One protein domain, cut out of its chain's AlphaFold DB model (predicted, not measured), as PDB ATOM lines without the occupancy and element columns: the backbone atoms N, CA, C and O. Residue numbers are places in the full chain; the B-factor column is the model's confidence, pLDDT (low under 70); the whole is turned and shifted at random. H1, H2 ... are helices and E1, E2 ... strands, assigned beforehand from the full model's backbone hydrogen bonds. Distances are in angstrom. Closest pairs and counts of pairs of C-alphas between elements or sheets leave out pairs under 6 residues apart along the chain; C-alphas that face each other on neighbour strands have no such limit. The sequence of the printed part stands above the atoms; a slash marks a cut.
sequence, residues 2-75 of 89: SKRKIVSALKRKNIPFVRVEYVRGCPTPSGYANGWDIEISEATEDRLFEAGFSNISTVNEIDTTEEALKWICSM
ATOM      1  N   SER A   2      83.218 -11.343 249.701       83.06
ATOM      2  CA  SER A   2      83.786 -10.237 248.906       83.06
ATOM      3  C   SER A   2      85.167  -9.733 249.364       83.06
ATOM      4  O   SER A   2      86.091  -9.705 248.555       83.06
ATOM      5  N   LYS A   3      85.377  -9.498 250.670       90.62
ATOM      6  CA  LYS A   3      86.690  -9.096 251.233       90.62
ATOM      7  C   LYS A   3      87.818 -10.065 250.868       90.62
ATOM      8  O   LYS A   3      88.907  -9.659 250.480       90.62
ATOM      9  N   ARG A   4      87.545 -11.374 250.936       92.88
ATOM     10  CA  ARG A   4      88.522 -12.421 250.593       92.88
ATOM     11  C   ARG A   4      88.923 -12.360 249.114       92.88
ATOM     12  O   ARG A   4      90.082 -12.625 248.810       92.88
ATOM     13  N   LYS A   5      88.003 -12.001 248.208       94.25
ATOM     14  CA  LYS A   5      88.305 -11.838 246.775       94.25
ATOM     15  C   LYS A   5      89.250 -10.658 246.538       94.25
ATOM     16  O   LYS A   5      90.248 -10.841 245.850       94.25
ATOM     17  N   ILE A   6      88.974  -9.510 247.158       94.56
ATOM     18  CA  ILE A   6      89.812  -8.299 247.086       94.56
ATOM     19  C   ILE A   6      91.218  -8.587 247.621       94.56
ATOM     20  O   ILE A   6      92.203  -8.416 246.910       94.56
ATOM     21  N   VAL A   7      91.310  -9.154 248.827       95.44
ATOM     22  CA  VAL A   7      92.592  -9.535 249.444       95.44
ATOM     23  C   VAL A   7      93.368 -10.524 248.569       95.44
ATOM     24  O   VAL A   7      94.576 -10.394 248.402       95.44
ATOM     25  N   SER A   8      92.689 -11.519 247.993       95.19
ATOM     26  CA  SER A   8      93.322 -12.482 247.087       95.19
ATOM     27  C   SER A   8      93.815 -11.821 245.793       95.19
ATOM     28  O   SER A   8      94.877 -12.171 245.286       95.19
ATOM     29  N   ALA A   9      93.083 -10.843 245.254       94.81
ATOM     30  CA  ALA A   9      93.505 -10.088 244.079       94.81
ATOM     31  C   ALA A   9      94.767  -9.255 244.356       94.81
ATOM     32  O   ALA A   9      95.725  -9.380 243.598       94.81
ATOM     33  N   LEU A  10      94.814  -8.515 245.471       93.94
ATOM     34  CA  LEU A  10      96.001  -7.752 245.892       93.94
ATOM     35  C   LEU A  10      97.220  -8.664 246.076       93.94
ATOM     36  O   LEU A  10      98.289  -8.405 245.526       93.94
ATOM     37  N   LYS A  11      97.041  -9.799 246.767       93.75
ATOM     38  CA  LYS A  11      98.113 -10.785 246.973       93.75
ATOM     39  C   LYS A  11      98.638 -11.376 245.668       93.75
ATOM     40  O   LYS A  11      99.844 -11.524 245.530       93.75
ATOM     41  N   ARG A  12      97.769 -11.687 244.699       93.12
ATOM     42  CA  ARG A  12      98.193 -12.202 243.381       93.12
ATOM     43  C   ARG A  12      99.053 -11.208 242.600       93.12
ATOM     44  O   ARG A  12      99.860 -11.636 241.787       93.12
ATOM     45  N   LYS A  13      98.885  -9.912 242.863       91.56
ATOM     46  CA  LYS A  13      99.696  -8.837 242.283       91.56
ATOM     47  C   LYS A  13     100.898  -8.436 243.137       91.56
ATOM     48  O   LYS A  13     101.612  -7.505 242.776       91.56
ATOM     49  N   ASN A  14     101.120  -9.135 244.253       93.06
ATOM     50  CA  ASN A  14     102.118  -8.812 245.272       93.06
ATOM     51  C   ASN A  14     102.006  -7.376 245.799       93.06
ATOM     52  O   ASN A  14     103.022  -6.744 246.071       93.06
ATOM     53  N   ILE A  15     100.785  -6.863 245.938       92.62
ATOM     54  CA  ILE A  15     100.538  -5.519 246.459       92.62
ATOM     55  C   ILE A  15     100.332  -5.630 247.972       92.62
ATOM     56  O   ILE A  15      99.344  -6.241 248.403       92.62
ATOM     57  N   PRO A  16     101.259  -5.102 248.794       93.00
ATOM     58  CA  PRO A  16     101.049  -4.992 250.230       93.00
ATOM     59  C   PRO A  16      99.879  -4.050 250.517       93.00
ATOM     60  O   PRO A  16      99.663  -3.072 249.812       93.00
ATOM     61  N   PHE A  17      99.116  -4.341 251.564       93.81
ATOM     62  CA  PHE A  17      98.018  -3.490 252.009       93.81
ATOM     63  C   PHE A  17      98.022  -3.421 253.532       93.81
ATOM     64  O   PHE A  17      98.384  -4.391 254.201       93.81
ATOM     65  N   VAL A  18      97.609  -2.276 254.063       95.06
ATOM     66  CA  VAL A  18      97.460  -2.027 255.500       95.06
ATOM     67  C   VAL A  18      96.079  -2.489 255.947       95.06
ATOM     68  O   VAL A  18      95.948  -3.273 256.890       95.06
ATOM     69  N   ARG A  19      95.035  -2.075 255.220       93.94
ATOM     70  CA  ARG A  19      93.641  -2.351 255.576       93.94
ATOM     71  C   ARG A  19      92.787  -2.591 254.338       93.94
ATOM     72  O   ARG A  19      92.991  -2.002 253.286       93.94
ATOM     73  N   VAL A  20      91.815  -3.489 254.484       94.94
ATOM     74  CA  VAL A  20      90.718  -3.688 253.526       94.94
ATOM     75  C   VAL A  20      89.447  -3.852 254.341       94.94
ATOM     76  O   VAL A  20      89.272  -4.877 255.013       94.94
ATOM     77  N   GLU A  21      88.557  -2.874 254.305       94.25
ATOM     78  CA  GLU A  21      87.343  -2.857 255.117       94.25
ATOM     79  C   GLU A  21      86.125  -2.466 254.290       94.25
ATOM     80  O   GLU A  21      86.244  -1.735 253.318       94.25
ATOM     81  N   TYR A  22      84.965  -3.030 254.631       92.75
ATOM     82  CA  TYR A  22      83.709  -2.635 254.004       92.75
ATOM     83  C   TYR A  22      83.007  -1.664 254.940       92.75
ATOM     84  O   TYR A  22      82.533  -2.077 256.001       92.75
ATOM     85  N   VAL A  23      82.949  -0.400 254.545       90.50
ATOM     86  CA  VAL A  23      82.327   0.668 255.319       90.50
ATOM     87  C   VAL A  23      80.876   0.813 254.883       90.50
ATOM     88  O   VAL A  23      80.546   0.755 253.695       90.50
ATOM     89  N   ARG A  24      79.981   0.946 255.864       88.81
ATOM     90  CA  ARG A  24      78.545   1.130 255.644       88.81
ATOM     91  C   ARG A  24      78.072   2.399 256.317       88.81
ATOM     92  O   ARG A  24      78.460   2.660 257.451       88.81
ATOM     93  N   GLY A  25      77.171   3.114 255.656       83.25
ATOM     94  CA  GLY A  25      76.541   4.294 256.232       83.25
ATOM     95  C   GLY A  25      77.528   5.429 256.488       83.25
ATOM     96  O   GLY A  25      77.364   6.142 257.474       83.25
ATOM     97  N   CYS A  26      78.543   5.597 255.633       78.88
ATOM     98  CA  CYS A  26      79.426   6.756 255.714       78.88
ATOM     99  C   CYS A  26      78.638   8.003 255.270       78.88
ATOM    100  O   CYS A  26      78.118   8.001 254.151       78.88
ATOM    101  N   PRO A  27      78.466   9.027 256.121       77.56
ATOM    102  CA  PRO A  27      77.689  10.207 255.767       77.56
ATOM    103  C   PRO A  27      78.411  11.030 254.692       77.56
ATOM    104  O   PRO A  27      79.549  11.454 254.878       77.56
ATOM    105  N   THR A  28      77.728  11.292 253.581       77.81
ATOM    106  CA  THR A  28      78.195  12.148 252.482       77.81
ATOM    107  C   THR A  28      77.221  13.311 252.277       77.81
ATOM    108  O   THR A  28      76.067  13.230 252.707       77.81
ATOM    109  N   PRO A  29      77.612  14.407 251.594       80.56
ATOM    110  CA  PRO A  29      76.700  15.527 251.328       80.56
ATOM    111  C   PRO A  29      75.397  15.136 250.607       80.56
ATOM    112  O   PRO A  29      74.407  15.855 250.697       80.56
ATOM    113  N   SER A  30      75.385  14.001 249.898       77.81
ATOM    114  CA  SER A  30      74.232  13.453 249.177       77.81
ATOM    115  C   SER A  30      73.470  12.352 249.935       77.81
ATOM    116  O   SER A  30      72.483  11.841 249.408       77.81
ATOM    117  N   GLY A  31      73.882  11.983 251.154       81.88
ATOM    118  CA  GLY A  31      73.223  10.959 251.968       81.88
ATOM    119  C   GLY A  31      74.210  10.028 252.667       81.88
ATOM    120  O   GLY A  31      74.972  10.454 253.529       81.88
ATOM    121  N   TYR A  32      74.165   8.740 252.328       80.12
ATOM    122  CA  TYR A  32      75.042   7.719 252.899       80.12
ATOM    123  C   TYR A  32      75.707   6.902 251.794       80.12
ATOM    124  O   TYR A  32      75.025   6.413 250.893       80.12
ATOM    125  N   ALA A  33      77.017   6.708 251.901       77.44
ATOM    126  CA  ALA A  33      77.797   5.845 251.030       77.44
ATOM    127  C   ALA A  33      78.107   4.505 251.710       77.44
ATOM    128  O   ALA A  33      78.251   4.404 252.934       77.44
ATOM    129  N   ASN A  34      78.198   3.462 250.889       88.38
ATOM    130  CA  ASN A  34      78.710   2.156 251.281       88.38
ATOM    131  C   ASN A  34      79.792   1.775 250.280       88.38
ATOM    132  O   ASN A  34      79.594   1.969 249.084       88.38
ATOM    133  N   GLY A  35      80.878   1.182 250.753       92.25
ATOM    134  CA  GLY A  35      81.999   0.880 249.882       92.25
ATOM    135  C   GLY A  35      83.122   0.150 250.588       92.25
ATOM    136  O   GLY A  35      82.987  -0.332 251.714       92.25
ATOM    137  N   TRP A  36      84.227   0.029 249.876       93.94
ATOM    138  CA  TRP A  36      85.472  -0.543 250.336       93.94
ATOM    139  C   TRP A  36      86.479   0.555 250.598       93.94
ATOM    140  O   TRP A  36      86.825   1.288 249.680       93.94
ATOM    141  N   ASP A  37      87.026   0.547 251.803       93.81
ATOM    142  CA  ASP A  37      88.216   1.308 252.142       93.81
ATOM    143  C   ASP A  37      89.415   0.379 251.994       93.81
ATOM    144  O   ASP A  37      89.559  -0.619 252.719       93.81
ATOM    145  N   ILE A  38      90.266   0.690 251.022       94.19
ATOM    146  CA  ILE A  38      91.517  -0.016 250.768       94.19
ATOM    147  C   ILE A  38      92.666   0.931 251.074       94.19
ATOM    148  O   ILE A  38      92.880   1.928 250.385       94.19
ATOM    149  N   GLU A  39      93.417   0.579 252.110       95.75
ATOM    150  CA  GLU A  39      94.567   1.334 252.582       95.75
ATOM    151  C   GLU A  39      95.856   0.598 252.223       95.75
ATOM    152  O   GLU A  39      96.011  -0.599 252.507       95.75
ATOM    153  N   ILE A  40      96.792   1.322 251.625       94.88
ATOM    154  CA  ILE A  40      98.147   0.872 251.319       94.88
ATOM    155  C   ILE A  40      99.157   1.801 251.994       94.88
ATOM    156  O   ILE A  40      98.836   2.925 252.367       94.88
ATOM    157  N   SER A  41     100.390   1.330 252.166       93.75
ATOM    158  CA  SER A  41     101.457   2.200 252.654       93.75
ATOM    159  C   SER A  41     101.918   3.161 251.558       93.75
ATOM    160  O   SER A  41     101.903   2.797 250.384       93.75
ATOM    161  N   GLU A  42     102.438   4.321 251.954       93.56
ATOM    162  CA  GLU A  42     103.119   5.274 251.060       93.56
ATOM    163  C   GLU A  42     104.219   4.575 250.238       93.56
ATOM    164  O   GLU A  42     104.230   4.628 249.018       93.56
ATOM    165  N   ALA A  43     105.033   3.721 250.871       92.00
ATOM    166  CA  ALA A  43     106.032   2.922 250.153       92.00
ATOM    167  C   ALA A  43     105.445   1.958 249.095       92.00
ATOM    168  O   ALA A  43     106.150   1.523 248.187       92.00
ATOM    169  N   THR A  44     104.185   1.535 249.226       92.12
ATOM    170  CA  THR A  44     103.508   0.730 248.194       92.12
ATOM    171  C   THR A  44     102.974   1.619 247.080       92.12
ATOM    172  O   THR A  44     103.049   1.238 245.913       92.12
ATOM    173  N   GLU A  45     102.450   2.785 247.445       93.31
ATOM    174  CA  GLU A  45     101.982   3.817 246.528       93.31
ATOM    175  C   GLU A  45     103.122   4.285 245.615       93.31
ATOM    176  O   GLU A  45     102.991   4.182 244.397       93.31
ATOM    177  N   ASP A  46     104.280   4.641 246.178       92.44
ATOM    178  CA  ASP A  46     105.484   5.038 245.435       92.44
ATOM    179  C   ASP A  46     105.886   3.986 244.401       92.44
ATOM    180  O   ASP A  46     106.115   4.283 243.231       92.44
ATOM    181  N   ARG A  47     105.897   2.711 244.802       91.94
ATOM    182  CA  ARG A  47     106.246   1.600 243.907       91.94
ATOM    183  C   ARG A  47     105.235   1.408 242.782       91.94
ATOM    184  O   ARG A  47     105.600   0.944 241.703       91.94
ATOM    185  N   LEU A  48     103.962   1.701 243.034       91.81
ATOM    186  CA  LEU A  48     102.919   1.661 242.011       91.81
ATOM    187  C   LEU A  48     103.049   2.860 241.063       91.81
ATOM    188  O   LEU A  48     102.939   2.662 239.851       91.81
ATOM    189  N   PHE A  49     103.395   4.043 241.575       91.62
ATOM    190  CA  PHE A  49     103.728   5.217 240.766       91.62
ATOM    191  C   PHE A  49     104.951   4.986 239.872       91.62
ATOM    192  O   PHE A  49     104.875   5.237 238.670       91.62
ATOM    193  N   GLU A  50     106.045   4.444 240.412       90.94
ATOM    194  CA  GLU A  50     107.247   4.065 239.651       90.94
ATOM    195  C   GLU A  50     106.930   3.048 238.545       90.94
ATOM    196  O   GLU A  50     107.513   3.084 237.462       90.94
ATOM    197  N   ALA A  51     105.966   2.160 238.795       89.19
ATOM    198  CA  ALA A  51     105.465   1.195 237.821       89.19
ATOM    199  C   ALA A  51     104.436   1.785 236.828       89.19
ATOM    200  O   ALA A  51     103.868   1.041 236.025       89.19
ATOM    201  N   GLY A  52     104.193   3.100 236.859       88.75
ATOM    202  CA  GLY A  52     103.327   3.825 235.926       88.75
ATOM    203  C   GLY A  52     101.840   3.835 236.292       88.75
ATOM    204  O   GLY A  52     101.009   4.172 235.448       88.75
ATOM    205  N   PHE A  53     101.477   3.460 237.520       91.50
ATOM    206  CA  PHE A  53     100.097   3.476 238.000       91.50
ATOM    207  C   PHE A  53      99.830   4.727 238.837       91.50
ATOM    208  O   PHE A  53     100.243   4.805 239.987       91.50
ATOM    209  N   SER A  54      99.127   5.700 238.256       87.25
ATOM    210  CA  SER A  54      98.891   7.007 238.886       87.25
ATOM    211  C   SER A  54      97.514   7.186 239.523       87.25
ATOM    212  O   SER A  54      97.284   8.171 240.216       87.25
ATOM    213  N   ASN A  55      96.580   6.261 239.287       87.12
ATOM    214  CA  ASN A  55      95.231   6.322 239.852       87.12
ATOM    215  C   ASN A  55      95.175   5.610 241.211       87.12
ATOM    216  O   ASN A  55      94.511   4.574 241.356       87.12
ATOM    217  N   ILE A  56      95.951   6.122 242.166       89.19
ATOM    218  CA  ILE A  56      96.074   5.561 243.506       89.19
ATOM    219  C   ILE A  56      96.388   6.637 244.546       89.19
ATOM    220  O   ILE A  56      97.013   7.642 244.230       89.19
ATOM    221  N   SER A  57      95.918   6.397 245.767       91.62
ATOM    222  CA  SER A  57      96.227   7.137 246.992       91.62
ATOM    223  C   SER A  57      96.579   6.141 248.107       91.62
ATOM    224  O   SER A  57      96.299   4.943 247.981       91.62
ATOM    225  N   THR A  58      97.129   6.596 249.232       91.75
ATOM    226  CA  THR A  58      97.268   5.767 250.448       91.75
ATOM    227  C   THR A  58      95.930   5.201 250.934       91.75
ATOM    228  O   THR A  58      95.877   4.055 251.377       91.75
ATOM    229  N   VAL A  59      94.837   5.959 250.797       92.06
ATOM    230  CA  VAL A  59      93.468   5.546 251.144       92.06
ATOM    231  C   VAL A  59      92.585   5.654 249.906       92.06
ATOM    232  O   VAL A  59      92.480   6.722 249.308       92.06
ATOM    233  N   ASN A  60      91.952   4.544 249.525       91.25
ATOM    234  CA  ASN A  60      91.103   4.462 248.338       91.25
ATOM    235  C   ASN A  60      89.715   3.955 248.729       91.25
ATOM    236  O   ASN A  60      89.583   2.830 249.218       91.25
ATOM    237  N   GLU A  61      88.704   4.779 248.473       92.12
ATOM    238  CA  GLU A  61      87.291   4.478 248.698       92.12
ATOM    239  C   GLU A  61      86.662   3.997 247.382       92.12
ATOM    240  O   GLU A  61      86.786   4.657 246.348       92.12
ATOM    241  N   ILE A  62      86.036   2.816 247.388       91.69
ATOM    242  CA  ILE A  62      85.478   2.189 246.178       91.69
ATOM    243  C   ILE A  62      84.095   1.600 246.454       91.69
ATOM    244  O   ILE A  62      83.959   0.676 247.254       91.69
ATOM    245  N   ASP A  63      83.076   2.059 245.734       89.25
ATOM    246  CA  ASP A  63      81.667   1.765 246.030       89.25
ATOM    247  C   ASP A  63      81.316   0.267 245.978       89.25
ATOM    248  O   ASP A  63      80.624  -0.267 246.854       89.25
ATOM    249  N   THR A  64      81.805  -0.461 244.967       90.88
ATOM    250  CA  THR A  64      81.426  -1.869 244.751       90.88
ATOM    251  C   THR A  64      82.597  -2.847 244.776       90.88
ATOM    252  O   THR A  64      83.764  -2.515 244.564       90.88
ATOM    253  N   THR A  65      82.285  -4.127 245.018       93.38
ATOM    254  CA  THR A  65      83.303  -5.193 244.975       93.38
ATOM    255  C   THR A  65      83.846  -5.364 243.556       93.38
ATOM    256  O   THR A  65      85.031  -5.630 243.365       93.38
ATOM    257  N   GLU A  66      82.980  -5.237 242.556       94.00
ATOM    258  CA  GLU A  66      83.303  -5.358 241.141       94.00
ATOM    259  C   GLU A  66      84.259  -4.250 240.694       94.00
ATOM    260  O   GLU A  66      85.243  -4.543 240.014       94.00
ATOM    261  N   GLU A  67      84.018  -3.005 241.104       93.75
ATOM    262  CA  GLU A  67      84.924  -1.882 240.842       93.75
ATOM    263  C   GLU A  67      86.258  -2.061 241.554       93.75
ATOM    264  O   GLU A  67      87.295  -1.919 240.912       93.75
ATOM    265  N   ALA A  68      86.254  -2.487 242.821       93.75
ATOM    266  CA  ALA A  68      87.488  -2.750 243.555       93.75
ATOM    267  C   ALA A  68      88.335  -3.822 242.854       93.75
ATOM    268  O   ALA A  68      89.545  -3.675 242.698       93.75
ATOM    269  N   LEU A  69      87.706  -4.892 242.361       95.12
ATOM    270  CA  LEU A  69      88.402  -5.929 241.602       95.12
ATOM    271  C   LEU A  69      88.899  -5.429 240.242       95.12
ATOM    272  O   LEU A  69      90.003  -5.798 239.853       95.12
ATOM    273  N   LYS A  70      88.127  -4.607 239.521       94.88
ATOM    274  CA  LYS A  70      88.563  -4.005 238.249       94.88
ATOM    275  C   LYS A  70      89.758  -3.077 238.451       94.88
ATOM    276  O   LYS A  70      90.720  -3.180 237.696       94.88
ATOM    277  N   TRP A  71      89.715  -2.243 239.486       94.31
ATOM    278  CA  TRP A  71      90.803  -1.352 239.878       94.31
ATOM    279  C   TRP A  71      92.062  -2.137 240.256       94.31
ATOM    280  O   TRP A  71      93.131  -1.895 239.708       94.31
ATOM    281  N   ILE A  72      91.939  -3.187 241.075       93.94
ATOM    282  CA  ILE A  72      93.085  -4.059 241.368       93.94
ATOM    283  C   ILE A  72      93.589  -4.724 240.088       93.94
ATOM    284  O   ILE A  72      94.791  -4.805 239.876       93.94
ATOM    285  N   CYS A  73      92.705  -5.183 239.200       92.88
ATOM    286  CA  CYS A  73      93.074  -5.802 237.928       92.88
ATOM    287  C   CYS A  73      93.795  -4.857 236.954       92.88
ATOM    288  O   CYS A  73      94.581  -5.371 236.158       92.88
ATOM    289  N   SER A  74      93.633  -3.536 237.046       93.56
ATOM    290  CA  SER A  74      94.380  -2.580 236.215       93.56
ATOM    291  C   SER A  74      95.775  -2.240 236.751       93.56
ATOM    292  O   SER A  74      96.607  -1.769 235.982       93.56
ATOM    293  N   MET A  75      96.071  -2.527 238.025       93.12
ATOM    294  CA  MET A  75      97.399  -2.282 238.607       93.12
ATOM    295  C   MET A  75      98.511  -3.125 237.957       93.12
ATOM    296  O   MET A  75      98.266  -4.270 237.561       93.12
TER     297      MET A  75
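Overview. This is residues 2 to 75 of the 89 residues of an uncharacterized protein of Pseudoalteromonas sp. MEBiC 03485 (UniProt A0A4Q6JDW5). Look first for a strongly twisted sheet of three strands with two helices, H1 and H3, side by side over one of its faces; the other face has no named helix on it. The hairpin of E1 and E2 makes one end of the long axis with its turn, and the third helix, H2, lies off the sheet at the opposite end. The printed part has 74 residues, with three named helices and three named strands in the order H1 E1 E2 H2 E3 H3; the sheet's order is E1 - E2 - E3, all antiparallel, and the class is mixed, helices and strands. The whole is compact, with a radius of gyration of the C-alphas of 12.4 A, yet elongated, spanning 37 by 24 by 19 A.

Arrangement. Start at E2, residues 31 to 39, the inner strand. On one side of it find its hairpin partner E1, residues 19 to 28, antiparallel at 161 degrees, with N 21 and O 37 within hydrogen-bond range at 2.9 A. E1 bends by 77 degrees at residue 25, and E2 by 57 degrees at residue 35. The other edge strand is E3, residues 59 to 62, antiparallel to E2 at 129 degrees, with N 36 and O 62 at 2.7 A. H3, residues 65 to 74, is on the sheet at a height of 10.3 A, over E3 and slantwise to it at 34 degrees on the local plane; the closest C-alphas of the two are those of Ile 62 and Ala 68, 5.9 A apart. H1, residues 2 to 12, is on the same face at a height of 10.4 A, and its closest C-alpha to E1 is that of Lys 3, 7.1 A from Val 20. H1 and H3 touch, closest at the C-alphas of Ile 6 and Leu 69, 6.1 A apart, and run the same way at a shallow tilt of 9 degrees. H2, residues 42 to 50, is not on the sheet and is apart from H1 and H3. In H1 and H3 every O i to N i+4 pair is within hydrogen-bond range; in H2, 4 of 5 are.

Along the chain. Find C-alpha 2 at (83.786, -10.237, 248.906), where H1 begins; it runs 15.6 A. E1 covers 21.4 A and E2 23.4 A, starting at C-alpha 31, (73.223, 10.959, 251.968). H2 is 12.2 A long, E3 10.0 A, and H3 14.4 A, ending at C-alpha 74, (94.380, -2.580, 236.215).

Size, cuts and confidence. The two C-alphas farthest apart are those of Gly 31 and Glu 50, 36.8 A. The printed part has no cut and no long link. Mean pLDDT of the printed part is 90.9, and no printed residue is under 70.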